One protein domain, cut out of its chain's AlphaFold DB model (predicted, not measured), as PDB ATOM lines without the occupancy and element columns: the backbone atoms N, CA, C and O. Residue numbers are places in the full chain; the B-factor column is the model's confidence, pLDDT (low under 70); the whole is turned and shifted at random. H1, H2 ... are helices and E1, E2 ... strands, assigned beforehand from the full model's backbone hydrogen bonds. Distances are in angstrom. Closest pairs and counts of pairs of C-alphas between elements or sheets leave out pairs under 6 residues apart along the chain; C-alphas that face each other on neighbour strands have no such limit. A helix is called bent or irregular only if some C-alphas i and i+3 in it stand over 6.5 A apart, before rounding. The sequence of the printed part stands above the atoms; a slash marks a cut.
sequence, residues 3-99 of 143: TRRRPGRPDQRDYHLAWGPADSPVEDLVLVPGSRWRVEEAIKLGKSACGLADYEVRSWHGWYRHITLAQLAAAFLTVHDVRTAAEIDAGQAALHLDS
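AT A GLANCE: This is residues 3 to 99 of the 143 residues of an uncharacterized protein of Acrocarpospora pleiomorpha (UniProt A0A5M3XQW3). The model is an open frame of two long helices, with the second half of H1 meeting the side of H2 partway along it, and a small two-stranded hairpin, E1 and E2, near the other end of H1. The last part of H2, residues 79 to 99, sticks out as a free arm, and between the hairpin and the junction residues 34 to 40 of H1 also stand free. The printed part has 97 residues, with two named strands and two named helices in the order E1, E2, H1, H2; the sheet is antiparallel, in the order E1, E2, and the class is mostly helix. The whole is extended, with a radius of gyration of the C-alphas of 19.8 A and spans of 50 by 48 by 32 A.

IN THESE COORDINATES: E1 is residues 3 to 6, beginning at C-alpha 3 at (14.288, 33.436, 26.797). E2 is residues 9 to 16, 17.4 A from first to last C-alpha, and bends by 60 degrees at residue 12. H1 is residues 26 to 49, 35.4 A long, beginning at C-alpha 26 at (19.390, 26.862, 19.377). It has a kink of 29 degrees near residue 34 and is neither bent nor irregular, but only just: C-alphas 34 and 37 are 6.1 A apart. H2, the longest helix, is residues 60 to 99, 58.8 A long, ending at C-alpha 99 at (19.284, -10.183, 40.231).

HOW THE PARTS SIT: E1 and E2 form a hairpin, antiparallel, with 148 degrees between their N-to-C directions. N 4 and O 14 are within hydrogen-bond range at 2.9 A, as are N 14 and O 4 at 3.1 A. The closest C-alphas of E2 and H1 are those of His 16 and Pro 33, 7.1 A apart, the one pair within 8 A. E1 and H1 are apart. H1 and H2 touch, H1 with residues 42 to 49 alone and H2 with residues 70 to 75 alone; the closest C-alphas, those of Gly 46 and Ala 74, are 5.2 A apart. Their lines stand at 71 degrees, only just about perpendicular. H2 is apart from both E1 and E2. In H2 every O i to N i+4 pair is within hydrogen-bond range; in H1, 14 of 20 are.

THE WHOLE: The two C-alphas farthest apart, those of Ser 59 and Ser 99, are 59.6 A apart. The printed part has no cut. The link from E1 to E2 is tight, and those from E2 to H1 and from H1 to H2 are short, with 9 and 10 residues. The mean pLDDT of the printed part is 89.0; residues 98 to 99 are under 70.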
ATOM      1  N   THR A   3      15.194  33.199  25.666       88.75
ATOM      2  CA  THR A   3      14.288  33.436  26.797       88.75
ATOM      3  C   THR A   3      14.110  32.154  27.595       88.75
ATOM      4  O   THR A   3      13.733  31.125  27.036       88.75
ATOM      5  N   ARG A   4      14.330  32.215  28.909       87.75
ATOM      6  CA  ARG A   4      14.113  31.094  29.827       87.75
ATOM      7  C   ARG A   4      12.916  31.371  30.733       87.75
ATOM      8  O   ARG A   4      12.815  32.432  31.346       87.75
ATOM      9  N   ARG A   5      12.011  30.391  30.833       89.19
ATOM     10  CA  ARG A   5      10.890  30.410  31.786       89.19
ATOM     11  C   ARG A   5      11.349  29.918  33.155       89.19
ATOM     12  O   ARG A   5      12.070  28.922  33.240       89.19
ATOM     13  N   ARG A   6      10.907  30.586  34.224       84.25
ATOM     14  CA  ARG A   6      11.150  30.143  35.603       84.25
ATOM     15  C   ARG A   6       9.991  29.256  36.094       84.25
ATOM     16  O   ARG A   6       8.857  29.726  36.098       84.25
ATOM     17  N   PRO A   7      10.244  28.015  36.559       79.94
ATOM     18  CA  PRO A   7       9.179  27.084  36.959       79.94
ATOM     19  C   PRO A   7       8.299  27.550  38.131       79.94
ATOM     20  O   PRO A   7       7.148  27.146  38.215       79.94
ATOM     21  N   GLY A   8       8.816  28.400  39.027       87.69
ATOM     22  CA  GLY A   8       8.090  28.875  40.216       87.69
ATOM     23  C   GLY A   8       7.549  30.306  40.132       87.69
ATOM     24  O   GLY A   8       6.928  30.765  41.084       87.69
ATOM     25  N   ARG A   9       7.821  31.028  39.038       88.75
ATOM     26  CA  ARG A   9       7.360  32.410  38.807       88.75
ATOM     27  C   ARG A   9       7.082  32.612  37.317       88.75
ATOM     28  O   ARG A   9       7.981  33.029  36.588       88.75
ATOM     29  N   PRO A  10       5.883  32.235  36.840       83.69
ATOM     30  CA  PRO A  10       5.568  32.189  35.410       83.69
ATOM     31  C   PRO A  10       5.505  33.576  34.752       83.69
ATOM     32  O   PRO A  10       5.654  33.689  33.534       83.69
ATOM     33  N   ASP A  11       5.319  34.624  35.552       89.94
ATOM     34  CA  ASP A  11       5.380  36.035  35.173       89.94
ATOM     35  C   ASP A  11       6.819  36.528  34.935       89.94
ATOM     36  O   ASP A  11       7.027  37.521  34.240       89.94
ATOM     37  N   GLN A  12       7.824  35.816  35.453       87.19
ATOM     38  CA  GLN A  12       9.226  36.215  35.369       87.19
ATOM     39  C   GLN A  12       9.976  35.415  34.304       87.19
ATOM     40  O   GLN A  12       9.969  34.180  34.275       87.19
ATOM     41  N   ARG A  13      10.664  36.142  33.419       88.38
ATOM     42  CA  ARG A  13      11.455  35.583  32.320       88.38
ATOM     43  C   ARG A  13      12.877  36.110  32.384       88.38
ATOM     44  O   ARG A  13      13.080  37.306  32.571       88.38
ATOM     45  N   ASP A  14      13.835  35.212  32.185       87.50
ATOM     46  CA  ASP A  14      15.239  35.581  32.031       87.50
ATOM     47  C   ASP A  14      15.557  35.713  30.543       87.50
ATOM     48  O   ASP A  14      15.207  34.834  29.748       87.50
ATOM     49  N   TYR A  15      16.228  36.801  30.175       88.88
ATOM     50  CA  TYR A  15      16.634  37.077  28.803       88.88
ATOM     51  C   TYR A  15      18.156  37.032  28.702       88.88
ATOM     52  O   TYR A  15      18.859  37.702  29.456       88.88
ATOM     53  N   HIS A  16      18.661  36.252  27.751       86.75
ATOM     54  CA  HIS A  16      20.086  36.136  27.466       86.75
ATOM     55  C   HIS A  16      20.363  36.580  26.030       86.75
ATOM     56  O   HIS A  16      19.701  36.145  25.081       86.75
ATOM     57  N   LEU A  17      21.359  37.443  25.855       89.38
ATOM     58  CA  LEU A  17      21.889  37.743  24.533       89.38
ATOM     59  C   LEU A  17      22.846  36.612  24.141       89.38
ATOM     60  O   LEU A  17      23.746  36.273  24.903       89.38
ATOM     61  N   ALA A  18      22.616  36.017  22.975       85.12
ATOM     62  CA  ALA A  18      23.473  34.979  22.419       85.12
ATOM     63  C   ALA A  18      24.146  35.542  21.172       85.12
ATOM     64  O   ALA A  18      23.479  36.183  20.356       85.12
ATOM     65  N   TRP A  19      25.452  35.321  21.062       86.00
ATOM     66  CA  TRP A  19      26.264  35.729  19.926       86.00
ATOM     67  C   TRP A  19      26.881  34.481  19.302       86.00
ATOM     68  O   TRP A  19      27.532  33.708  20.003       86.00
ATOM     69  N   GLY A  20      26.653  34.275  18.009       85.25
ATOM     70  CA  GLY A  20      27.130  33.108  17.275       85.25
ATOM     71  C   GLY A  20      26.784  33.195  15.784       85.25
ATOM     72  O   GLY A  20      26.036  34.095  15.391       85.25
ATOM     73  N   PRO A  21      27.348  32.301  14.954       88.56
ATOM     74  CA  PRO A  21      26.970  32.141  13.551       88.56
ATOM     75  C   PRO A  21      25.452  32.018  13.356       88.56
ATOM     76  O   PRO A  21      24.752  31.477  14.211       88.56
ATOM     77  N   ALA A  22      24.944  32.489  12.214       85.12
ATOM     78  CA  ALA A  22      23.511  32.435  11.906       85.12
ATOM     79  C   ALA A  22      22.957  30.997  11.880       85.12
ATOM     80  O   ALA A  22      21.807  30.782  12.249       85.12
ATOM     81  N   ASP A  23      23.804  30.031  11.515       89.94
ATOM     82  CA  ASP A  23      23.453  28.611  11.419       89.94
ATOM     83  C   ASP A  23      23.664  27.839  12.735       89.94
ATOM     84  O   ASP A  23      23.574  26.613  12.759       89.94
ATOM     85  N   SER A  24      23.981  28.522  13.845       88.38
ATOM     86  CA  SER A  24      24.150  27.854  15.137       88.38
ATOM     87  C   SER A  24      22.817  27.301  15.657       88.38
ATOM     88  O   SER A  24      21.854  28.063  15.789       88.38
ATOM     89  N   PRO A  25      22.754  26.005  16.010       89.44
ATOM     90  CA  PRO A  25      21.546  25.408  16.556       89.44
ATOM     91  C   PRO A  25      21.194  26.049  17.904       89.44
ATOM     92  O   PRO A  25      22.061  26.449  18.689       89.44
ATOM     93  N   VAL A  26      19.896  26.176  18.176       86.56
ATOM     94  CA  VAL A  26      19.390  26.862  19.377       86.56
ATOM     95  C   VAL A  26      19.834  26.132  20.644       86.56
ATOM     96  O   VAL A  26      20.093  26.770  21.664       86.56
ATOM     97  N   GLU A  27      19.960  24.811  20.574       87.38
ATOM     98  CA  GLU A  27      20.429  23.939  21.644       87.38
ATOM     99  C   GLU A  27      21.815  24.372  22.135       87.38
ATOM    100  O   GLU A  27      21.994  24.607  23.332       87.38
ATOM    101  N   ASP A  28      22.759  24.589  21.217       87.00
ATOM    102  CA  ASP A  28      24.123  25.018  21.541       87.00
ATOM    103  C   ASP A  28      24.139  26.416  22.158       87.00
ATOM    104  O   ASP A  28      24.835  26.676  23.146       87.00
ATOM    105  N   LEU A  29      23.306  27.317  21.631       87.31
ATOM    106  CA  LEU A  29      23.170  28.667  22.170       87.31
ATOM    107  C   LEU A  29      22.597  28.653  23.600       87.31
ATOM    108  O   LEU A  29      22.965  29.502  24.413       87.31
ATOM    109  N   VAL A  30      21.732  27.689  23.941       87.19
ATOM    110  CA  VAL A  30      21.128  27.526  25.279       87.19
ATOM    111  C   VAL A  30      22.088  26.884  26.286       87.19
ATOM    112  O   VAL A  30      21.996  27.173  27.486       87.19
ATOM    113  N   LEU A  31      23.047  26.069  25.834       85.31
ATOM    114  CA  LEU A  31      24.064  25.479  26.714       85.31
ATOM    115  C   LEU A  31      24.950  26.544  27.373       85.31
ATOM    116  O   LEU A  31      25.336  26.391  28.535       85.31
ATOM    117  N   VAL A  32      25.233  27.643  26.671       83.75
ATOM    118  CA  VAL A  32      26.133  28.703  27.151       83.75
ATOM    119  C   VAL A  32      25.583  29.423  28.395       83.75
ATOM    120  O   VAL A  32      26.283  29.462  29.405       83.75
ATOM    121  N   PRO A  33      24.334  29.929  28.430       82.31
ATOM    122  CA  PRO A  33      23.744  30.443  29.668       82.31
ATOM    123  C   PRO A  33      23.742  29.426  30.817       82.31
ATOM    124  O   PRO A  33      23.926  29.802  31.974       82.31
ATOM    125  N   GLY A  34      23.561  28.138  30.506       79.88
ATOM    126  CA  GLY A  34      23.576  27.057  31.492       79.88
ATOM    127  C   GLY A  34      24.966  26.727  32.050       79.88
ATOM    128  O   GLY A  34      25.072  26.174  33.146       79.88
ATOM    129  N   SER A  35      26.045  27.068  31.343       83.00
ATOM    130  CA  SER A  35      27.415  26.804  31.798       83.00
ATOM    131  C   SER A  35      27.875  27.779  32.883       83.00
ATOM    132  O   SER A  35      28.699  27.404  33.715       83.00
ATOM    133  N   ARG A  36      27.288  28.984  32.961       85.25
ATOM    134  CA  ARG A  36      27.595  29.966  34.017       85.25
ATOM    135  C   ARG A  36      27.476  29.363  35.414       85.25
ATOM    136  O   ARG A  36      28.360  29.564  36.240       85.25
ATOM    137  N   TRP A  37      26.412  28.600  35.663       87.88
ATOM    138  CA  TRP A  37      26.222  27.945  36.957       87.88
ATOM    139  C   TRP A  37      27.369  26.982  37.279       87.88
ATOM    140  O   TRP A  37      27.862  26.961  38.400       87.88
ATOM    141  N   ARG A  38      27.869  26.244  36.281       88.62
ATOM    142  CA  ARG A  38      29.016  25.342  36.464       88.62
ATOM    143  C   ARG A  38      30.284  26.094  36.868       88.62
ATOM    144  O   ARG A  38      31.050  25.579  37.672       88.62
ATOM    145  N   VAL A  39      30.495  27.307  36.354       88.25
ATOM    146  CA  VAL A  39      31.625  28.160  36.763       88.25
ATOM    147  C   VAL A  39      31.492  28.574  38.228       88.25
ATOM    148  O   VAL A  39      32.467  28.520  38.974       88.25
ATOM    149  N   GLU A  40      30.289  28.959  38.654       91.94
ATOM    150  CA  GLU A  40      30.023  29.326  40.049       91.94
ATOM    151  C   GLU A  40      30.257  28.137  40.992       91.94
ATOM    152  O   GLU A  40      30.913  28.297  42.021       91.94
ATOM    153  N   GLU A  41      29.799  26.943  40.618       91.81
ATOM    154  CA  GLU A  41      30.048  25.713  41.378       91.81
ATOM    155  C   GLU A  41      31.539  25.356  41.433       91.81
ATOM    156  O   GLU A  41      32.048  25.049  42.509       91.81
ATOM    157  N   ALA A  42      32.278  25.486  40.326       90.94
ATOM    158  CA  ALA A  42      33.723  25.248  40.311       90.94
ATOM    159  C   ALA A  42      34.483  26.216  41.235       90.94
ATOM    160  O   ALA A  42      35.397  25.807  41.949       90.94
ATOM    161  N   ILE A  43      34.084  27.492  41.278       92.81
ATOM    162  CA  ILE A  43      34.674  28.480  42.193       92.81
ATOM    163  C   ILE A  43      34.325  28.155  43.649       92.81
ATOM    164  O   ILE A  43      35.180  28.296  44.525       92.81
ATOM    165  N   LYS A  44      33.088  27.731  43.935       93.62
ATOM    166  CA  LYS A  44      32.700  27.294  45.286       93.62
ATOM    167  C   LYS A  44      33.530  26.092  45.726       93.62
ATOM    168  O   LYS A  44      34.081  26.136  46.821       93.62
ATOM    169  N   LEU A  45      33.682  25.095  44.856       93.94
ATOM    170  CA  LEU A  45      34.512  23.920  45.106       93.94
ATOM    171  C   LEU A  45      35.973  24.307  45.354       93.94
ATOM    172  O   LEU A  45      36.570  23.868  46.333       93.94
ATOM    173  N   GLY A  46      36.532  25.185  44.518       92.94
ATOM    174  CA  GLY A  46      37.893  25.685  44.690       92.94
ATOM    175  C   GLY A  46      38.100  26.356  46.050       92.94
ATOM    176  O   GLY A  46      39.130  26.153  46.694       92.94
ATOM    177  N   LYS A  47      37.104  27.110  46.531       93.06
ATOM    178  CA  LYS A  47      37.137  27.729  47.866       93.06
ATOM    179  C   LYS A  47      37.021  26.708  48.991       93.06
ATOM    180  O   LYS A  47      37.771  26.817  49.947       93.06
ATOM    181  N   SER A  48      36.100  25.749  48.896       93.12
ATOM    182  CA  SER A  48      35.827  24.812  49.990       93.12
ATOM    183  C   SER A  48      36.838  23.672  50.100       93.12
ATOM    184  O   SER A  48      37.065  23.182  51.198       93.12
ATOM    185  N   ALA A  49      37.404  23.218  48.977       90.44
ATOM    186  CA  ALA A  49      38.220  22.004  48.917       90.44
ATOM    187  C   ALA A  49      39.679  22.249  48.500       90.44
ATOM    188  O   ALA A  49      40.537  21.419  48.789       90.44
ATOM    189  N   CYS A  50      39.982  23.358  47.815       91.88
ATOM    190  CA  CYS A  50      41.295  23.572  47.190       91.88
ATOM    191  C   CYS A  50      42.043  24.807  47.713       91.88
ATOM    192  O   CYS A  50      43.028  25.228  47.108       91.88
ATOM    193  N   GLY A  51      41.587  25.401  48.818       89.50
ATOM    194  CA  GLY A  51      42.271  26.517  49.472       89.50
ATOM    195  C   GLY A  51      42.252  27.823  48.677       89.50
ATOM    196  O   GLY A  51      43.082  28.704  48.906       89.50
ATOM    197  N   LEU A  52      41.329  27.986  47.719       91.69
ATOM    198  CA  LEU A  52      41.249  29.204  46.901       91.69
ATOM    199  C   LEU A  52      40.965  30.461  47.746       91.69
ATOM    200  O   LEU A  52      41.317  31.561  47.328       91.69
ATOM    201  N   ALA A  53      40.338  30.308  48.916       89.75
ATOM    202  CA  ALA A  53      40.033  31.406  49.835       89.75
ATOM    203  C   ALA A  53      41.115  31.651  50.906       89.75
ATOM    204  O   ALA A  53      41.084  32.695  51.551       89.75
ATOM    205  N   ASP A  54      42.070  30.732  51.068       88.00
ATOM    206  CA  ASP A  54      42.957  30.683  52.242       88.00
ATOM    207  C   ASP A  54      44.363  31.251  51.976       88.00
ATOM    208  O   ASP A  54      45.245  31.194  52.830       88.00
ATOM    209  N   TYR A  55      44.605  31.797  50.780       86.31
ATOM    210  CA  TYR A  55      45.910  32.342  50.408       86.31
ATOM    211  C   TYR A  55      46.097  33.796  50.842       86.31
ATOM    212  O   TYR A  55      45.384  34.700  50.404       86.31
ATOM    213  N   GLU A  56      47.149  34.039  51.620       88.62
ATOM    214  CA  GLU A  56      47.622  35.377  51.962       88.62
ATOM    215  C   GLU A  56      48.506  35.938  50.836       88.62
ATOM    216  O   GLU A  56      49.533  35.356  50.475       88.62
ATOM    217  N   VAL A  57      48.141  37.098  50.284       85.00
ATOM    218  CA  VAL A  57      48.858  37.708  49.155       85.00
ATOM    219  C   VAL A  57      50.216  38.257  49.599       85.00
ATOM    220  O   VAL A  57      50.326  39.396  50.040       85.00
ATOM    221  N   ARG A  58      51.271  37.444  49.459       90.88
ATOM    222  CA  ARG A  58      52.663  37.845  49.764       90.88
ATOM    223  C   ARG A  58      53.479  38.225  48.527       90.88
ATOM    224  O   ARG A  58      54.502  38.890  48.646       90.88
ATOM    225  N   SER A  59      53.055  37.798  47.334       93.25
ATOM    226  CA  SER A  59      53.645  38.210  46.052       93.25
ATOM    227  C   SER A  59      52.678  37.983  44.885       93.25
ATOM    228  O   SER A  59      51.850  37.072  44.931       93.25
ATOM    229  N   TRP A  60      52.823  38.761  43.808       93.12
ATOM    230  CA  TRP A  60      52.025  38.601  42.582       93.12
ATOM    231  C   TRP A  60      52.186  37.212  41.946       93.12
ATOM    232  O   TRP A  60      51.210  36.548  41.603       93.12
ATOM    233  N   HIS A  61      53.428  36.734  41.840       95.44
ATOM    234  CA  HIS A  61      53.728  35.423  41.265       95.44
ATOM    235  C   HIS A  61      53.177  34.274  42.118       95.44
ATOM    236  O   HIS A  61      52.673  33.294  41.570       95.44
ATOM    237  N   GLY A  62      53.262  34.393  43.447       92.88
ATOM    238  CA  GLY A  62      52.694  33.413  44.370       92.88
ATOM    239  C   GLY A  62      51.174  33.341  44.253       92.88
ATOM    240  O   GLY A  62      50.630  32.248  44.138       92.88
ATOM    241  N   TRP A  63      50.510  34.495  44.177       93.69
ATOM    242  CA  TRP A  63      49.064  34.585  43.992       93.69
ATOM    243  C   TRP A  63      48.595  33.921  42.693       93.69
ATOM    244  O   TRP A  63      47.680  33.099  42.717       93.69
ATOM    245  N   TYR A  64      49.260  34.211  41.569       94.88
ATOM    246  CA  TYR A  64      48.888  33.629  40.279       94.88
ATOM    247  C   TYR A  64      49.049  32.103  40.272       94.88
ATOM    248  O   TYR A  64      48.126  31.381  39.902       94.88
ATOM    249  N   ARG A  65      50.195  31.598  40.755       94.75
ATOM    250  CA  ARG A  65      50.440  30.151  40.872       94.75
ATOM    251  C   ARG A  65      49.415  29.479  41.781       94.75
ATOM    252  O   ARG A  65      48.914  28.417  41.425       94.75
ATOM    253  N   HIS A  66      49.088  30.101  42.914       94.94
ATOM    254  CA  HIS A  66      48.099  29.582  43.857       94.94
ATOM    255  C   HIS A  66      46.722  29.433  43.211       94.94
ATOM    256  O   HIS A  66      46.154  28.346  43.239       94.94
ATOM    257  N   ILE A  67      46.208  30.486  42.566       94.44
ATOM    258  CA  ILE A  67      44.895  30.441  41.907       94.44
ATOM    259  C   ILE A  67      44.860  29.364  40.824       94.44
ATOM    260  O   ILE A  67      43.896  28.602  40.753       94.44
ATOM    261  N   THR A  68      45.897  29.274  39.989       95.56
ATOM    262  CA  THR A  68      45.948  28.258  38.931       95.56
ATOM    263  C   THR A  68      45.962  26.844  39.511       95.56
ATOM    264  O   THR A  68      45.201  26.000  39.042       95.56
ATOM    265  N   LEU A  69      46.776  26.582  40.539       95.69
ATOM    266  CA  LEU A  69      46.845  25.266  41.182       95.69
ATOM    267  C   LEU A  69      45.538  24.902  41.899       95.69
ATOM    268  O   LEU A  69      45.077  23.771  41.767       95.69
ATOM    269  N   ALA A  70      44.905  25.851  42.591       95.12
ATOM    270  CA  ALA A  70      43.624  25.632  43.259       95.12
ATOM    271  C   ALA A  70      42.501  25.310  42.254       95.12
ATOM    272  O   ALA A  70      41.741  24.363  42.453       95.12
ATOM    273  N   GLN A  71      42.428  26.042  41.137       94.81
ATOM    274  CA  GLN A  71      41.453  25.768  40.075       94.81
ATOM    275  C   GLN A  71      41.732  24.438  39.357       94.81
ATOM    276  O   GLN A  71      40.793  23.726  39.002       94.81
ATOM    277  N   LEU A  72      43.006  24.071  39.171       96.25
ATOM    278  CA  LEU A  72      43.393  22.774  38.610       96.25
ATOM    279  C   LEU A  72      42.973  21.618  39.528       96.25
ATOM    280  O   LEU A  72      42.414  20.635  39.048       96.25
ATOM    281  N   ALA A  73      43.202  21.744  40.836       95.81
ATOM    282  CA  ALA A  73      42.784  20.746  41.815       95.81
ATOM    283  C   ALA A  73      41.255  20.574  41.835       95.81
ATOM    284  O   ALA A  73      40.768  19.444  41.832       95.81
ATOM    285  N   ALA A  74      40.492  21.671  41.758       94.94
ATOM    286  CA  ALA A  74      39.030  21.621  41.682       94.94
ATOM    287  C   ALA A  74      38.542  20.905  40.409       94.94
ATOM    288  O   ALA A  74      37.618  20.088  40.461       94.94
ATOM    289  N   ALA A  75      39.185  21.164  39.265       94.88
ATOM    290  CA  ALA A  75      38.893  20.466  38.017       94.88
ATOM    291  C   ALA A  75      39.238  18.970  38.101       94.88
ATOM    292  O   ALA A  75      38.444  18.135  37.667       94.88
ATOM    293  N   PHE A  76      40.385  18.625  38.695       95.88
ATOM    294  CA  PHE A  76      40.791  17.238  38.911       95.88
ATOM    295  C   PHE A  76      39.768  16.481  39.761       95.88
ATOM    296  O   PHE A  76      39.322  15.413  39.348       95.88
ATOM    297  N   LEU A  77      39.349  17.055  40.893       94.81
ATOM    298  CA  LEU A  77      38.346  16.452  41.772       94.81
ATOM    299  C   LEU A  77      37.014  16.254  41.038       94.81
ATOM    300  O   LEU A  77      36.465  15.162  41.053       94.81
ATOM    301  N   THR A  78      36.560  17.262  40.292       95.00
ATOM    302  CA  THR A  78      35.328  17.161  39.492       95.00
ATOM    303  C   THR A  78      35.391  16.007  38.485       95.00
ATOM    304  O   THR A  78      34.441  15.242  38.350       95.00
ATOM    305  N   VAL A  79      36.507  15.860  37.760       95.25
ATOM    306  CA  VAL A  79      36.679  14.775  36.779       95.25
ATOM    307  C   VAL A  79      36.773  13.417  37.469       95.25
ATOM    308  O   VAL A  79      36.211  12.442  36.970       95.25
ATOM    309  N   HIS A  80      37.480  13.349  38.594       96.19
ATOM    310  CA  HIS A  80      37.598  12.138  39.389       96.19
ATOM    311  C   HIS A  80      36.224  11.679  39.896       96.19
ATOM    312  O   HIS A  80      35.856  10.530  39.671       96.19
ATOM    313  N   ASP A  81      35.430  12.583  40.468       94.38
ATOM    314  CA  ASP A  81      34.098  12.287  41.004       94.38
ATOM    315  C   ASP A  81      33.114  11.830  39.919       94.38
ATOM    316  O   ASP A  81      32.320  10.916  40.130       94.38
ATOM    317  N   VAL A  82      33.181  12.419  38.720       95.19
ATOM    318  CA  VAL A  82      32.354  11.980  37.582       95.19
ATOM    319  C   VAL A  82      32.726  10.565  37.133       95.19
ATOM    320  O   VAL A  82      31.843   9.777  36.796       95.19
ATOM    321  N   ARG A  83      34.020  10.225  37.125       95.25
ATOM    322  CA  ARG A  83      34.488   8.883  36.743       95.25
ATOM    323  C   ARG A  83      34.077   7.833  37.766       95.25
ATOM    324  O   ARG A  83      33.522   6.811  37.378       95.25
ATOM    325  N   THR A  84      34.284   8.107  39.050       95.50
ATOM    326  CA  THR A  84      33.911   7.171  40.118       95.50
ATOM    327  C   THR A  84      32.400   6.968  40.184       95.50
ATOM    328  O   THR A  84      31.943   5.841  40.353       95.50
ATOM    329  N   ALA A  85      31.601   8.018  39.969       93.31
ATOM    330  CA  ALA A  85      30.149   7.891  39.879       93.31
ATOM    331  C   ALA A  85      29.710   6.981  38.717       93.31
ATOM    332  O   ALA A  85      28.814   6.158  38.897       93.31
ATOM    333  N   ALA A  86      30.355   7.086  37.550       92.69
ATOM    334  CA  ALA A  86      30.061   6.223  36.404       92.69
ATOM    335  C   ALA A  86      30.437   4.753  36.662       92.69
ATOM    336  O   ALA A  86      29.708   3.850  36.259       92.69
ATOM    337  N   GLU A  87      31.547   4.503  37.361       91.88
ATOM    338  CA  GLU A  87      31.952   3.153  37.771       91.88
ATOM    339  C   GLU A  87      30.951   2.532  38.759       91.88
ATOM    340  O   GLU A  87      30.593   1.361  38.625       91.88
ATOM    341  N   ILE A  88      30.452   3.323  39.717       92.19
ATOM    342  CA  ILE A  88      29.430   2.888  40.678       92.19
ATOM    343  C   ILE A  88      28.109   2.572  39.967       92.19
ATOM    344  O   ILE A  88      27.524   1.524  40.233       92.19
ATOM    345  N   ASP A  89      27.655   3.436  39.054       90.94
ATOM    346  CA  ASP A  89      26.424   3.230  38.278       90.94
ATOM    347  C   ASP A  89      26.512   1.969  37.400       90.94
ATOM    348  O   ASP A  89      25.619   1.122  37.424       90.94
ATOM    349  N   ALA A  90      27.642   1.766  36.715       86.69
ATOM    350  CA  ALA A  90      27.892   0.555  35.933       86.69
ATOM    351  C   ALA A  90      27.898  -0.714  36.805       86.69
ATOM    352  O   ALA A  90      27.327  -1.739  36.422       86.69
ATOM    353  N   GLY A  91      28.498  -0.644  37.998       85.19
ATOM    354  CA  GLY A  91      28.468  -1.732  38.976       85.19
ATOM    355  C   GLY A  91      27.054  -2.036  39.481       85.19
ATOM    356  O   GLY A  91      26.666  -3.201  39.571       85.19
ATOM    357  N   GLN A  92      26.247  -1.008  39.754       83.88
ATOM    358  CA  GLN A  92      24.845  -1.157  40.164       83.88
ATOM    359  C   GLN A  92      23.977  -1.749  39.048       83.88
ATOM    360  O   GLN A  92      23.160  -2.633  39.313       83.88
ATOM    361  N   ALA A  93      24.182  -1.327  37.799       81.44
ATOM    362  CA  ALA A  93      23.492  -1.885  36.642       81.44
ATOM    363  C   ALA A  93      23.828  -3.373  36.437       81.44
ATOM    364  O   ALA A  93      22.931  -4.173  36.165       81.44
ATOM    365  N   ALA A  94      25.093  -3.763  36.630       79.56
ATOM    366  CA  ALA A  94      25.524  -5.159  36.558       79.56
ATOM    367  C   ALA A  94      24.890  -6.026  37.663       79.56
ATOM    368  O   ALA A  94      24.394  -7.115  37.375       79.56
ATOM    369  N   LEU A  95      24.831  -5.525  38.904       79.12
ATOM    370  CA  LEU A  95      24.159  -6.206  40.021       79.12
ATOM    371  C   LEU A  95      22.644  -6.341  39.792       79.12
ATOM    372  O   LEU A  95      22.058  -7.380  40.099       79.12
ATOM    373  N   HIS A  96      21.999  -5.313  39.231       77.31
ATOM    374  CA  HIS A  96      20.572  -5.357  38.912       77.31
ATOM    375  C   HIS A  96      20.267  -6.395  37.817       77.31
ATOM    376  O   HIS A  96      19.282  -7.125  37.929       77.31
ATOM    377  N   LEU A  97      21.132  -6.528  36.805       72.38
ATOM    378  CA  LEU A  97      20.981  -7.522  35.737       72.38
ATOM    379  C   LEU A  97      21.149  -8.968  36.243       72.38
ATOM    380  O   LEU A  97      20.398  -9.844  35.820       72.38
ATOM    381  N   ASP A  98      22.071  -9.206  37.182       64.88
ATOM    382  CA  ASP A  98      22.276 -10.519  37.817       64.88
ATOM    383  C   ASP A  98      21.077 -10.925  38.699       64.88
ATOM    384  O   ASP A  98      20.599 -12.058  38.660       64.88
ATOM    385  N   SER A  99      20.488  -9.960  39.415       63.16
ATOM    386  CA  SER A  99      19.284 -10.183  40.231       63.16
ATOM    387  C   SER A  99      17.991 -10.398  39.426       63.16
ATOM    388  O   SER A  99      17.005 -10.900  39.967       63.16
TER     389      SER A  99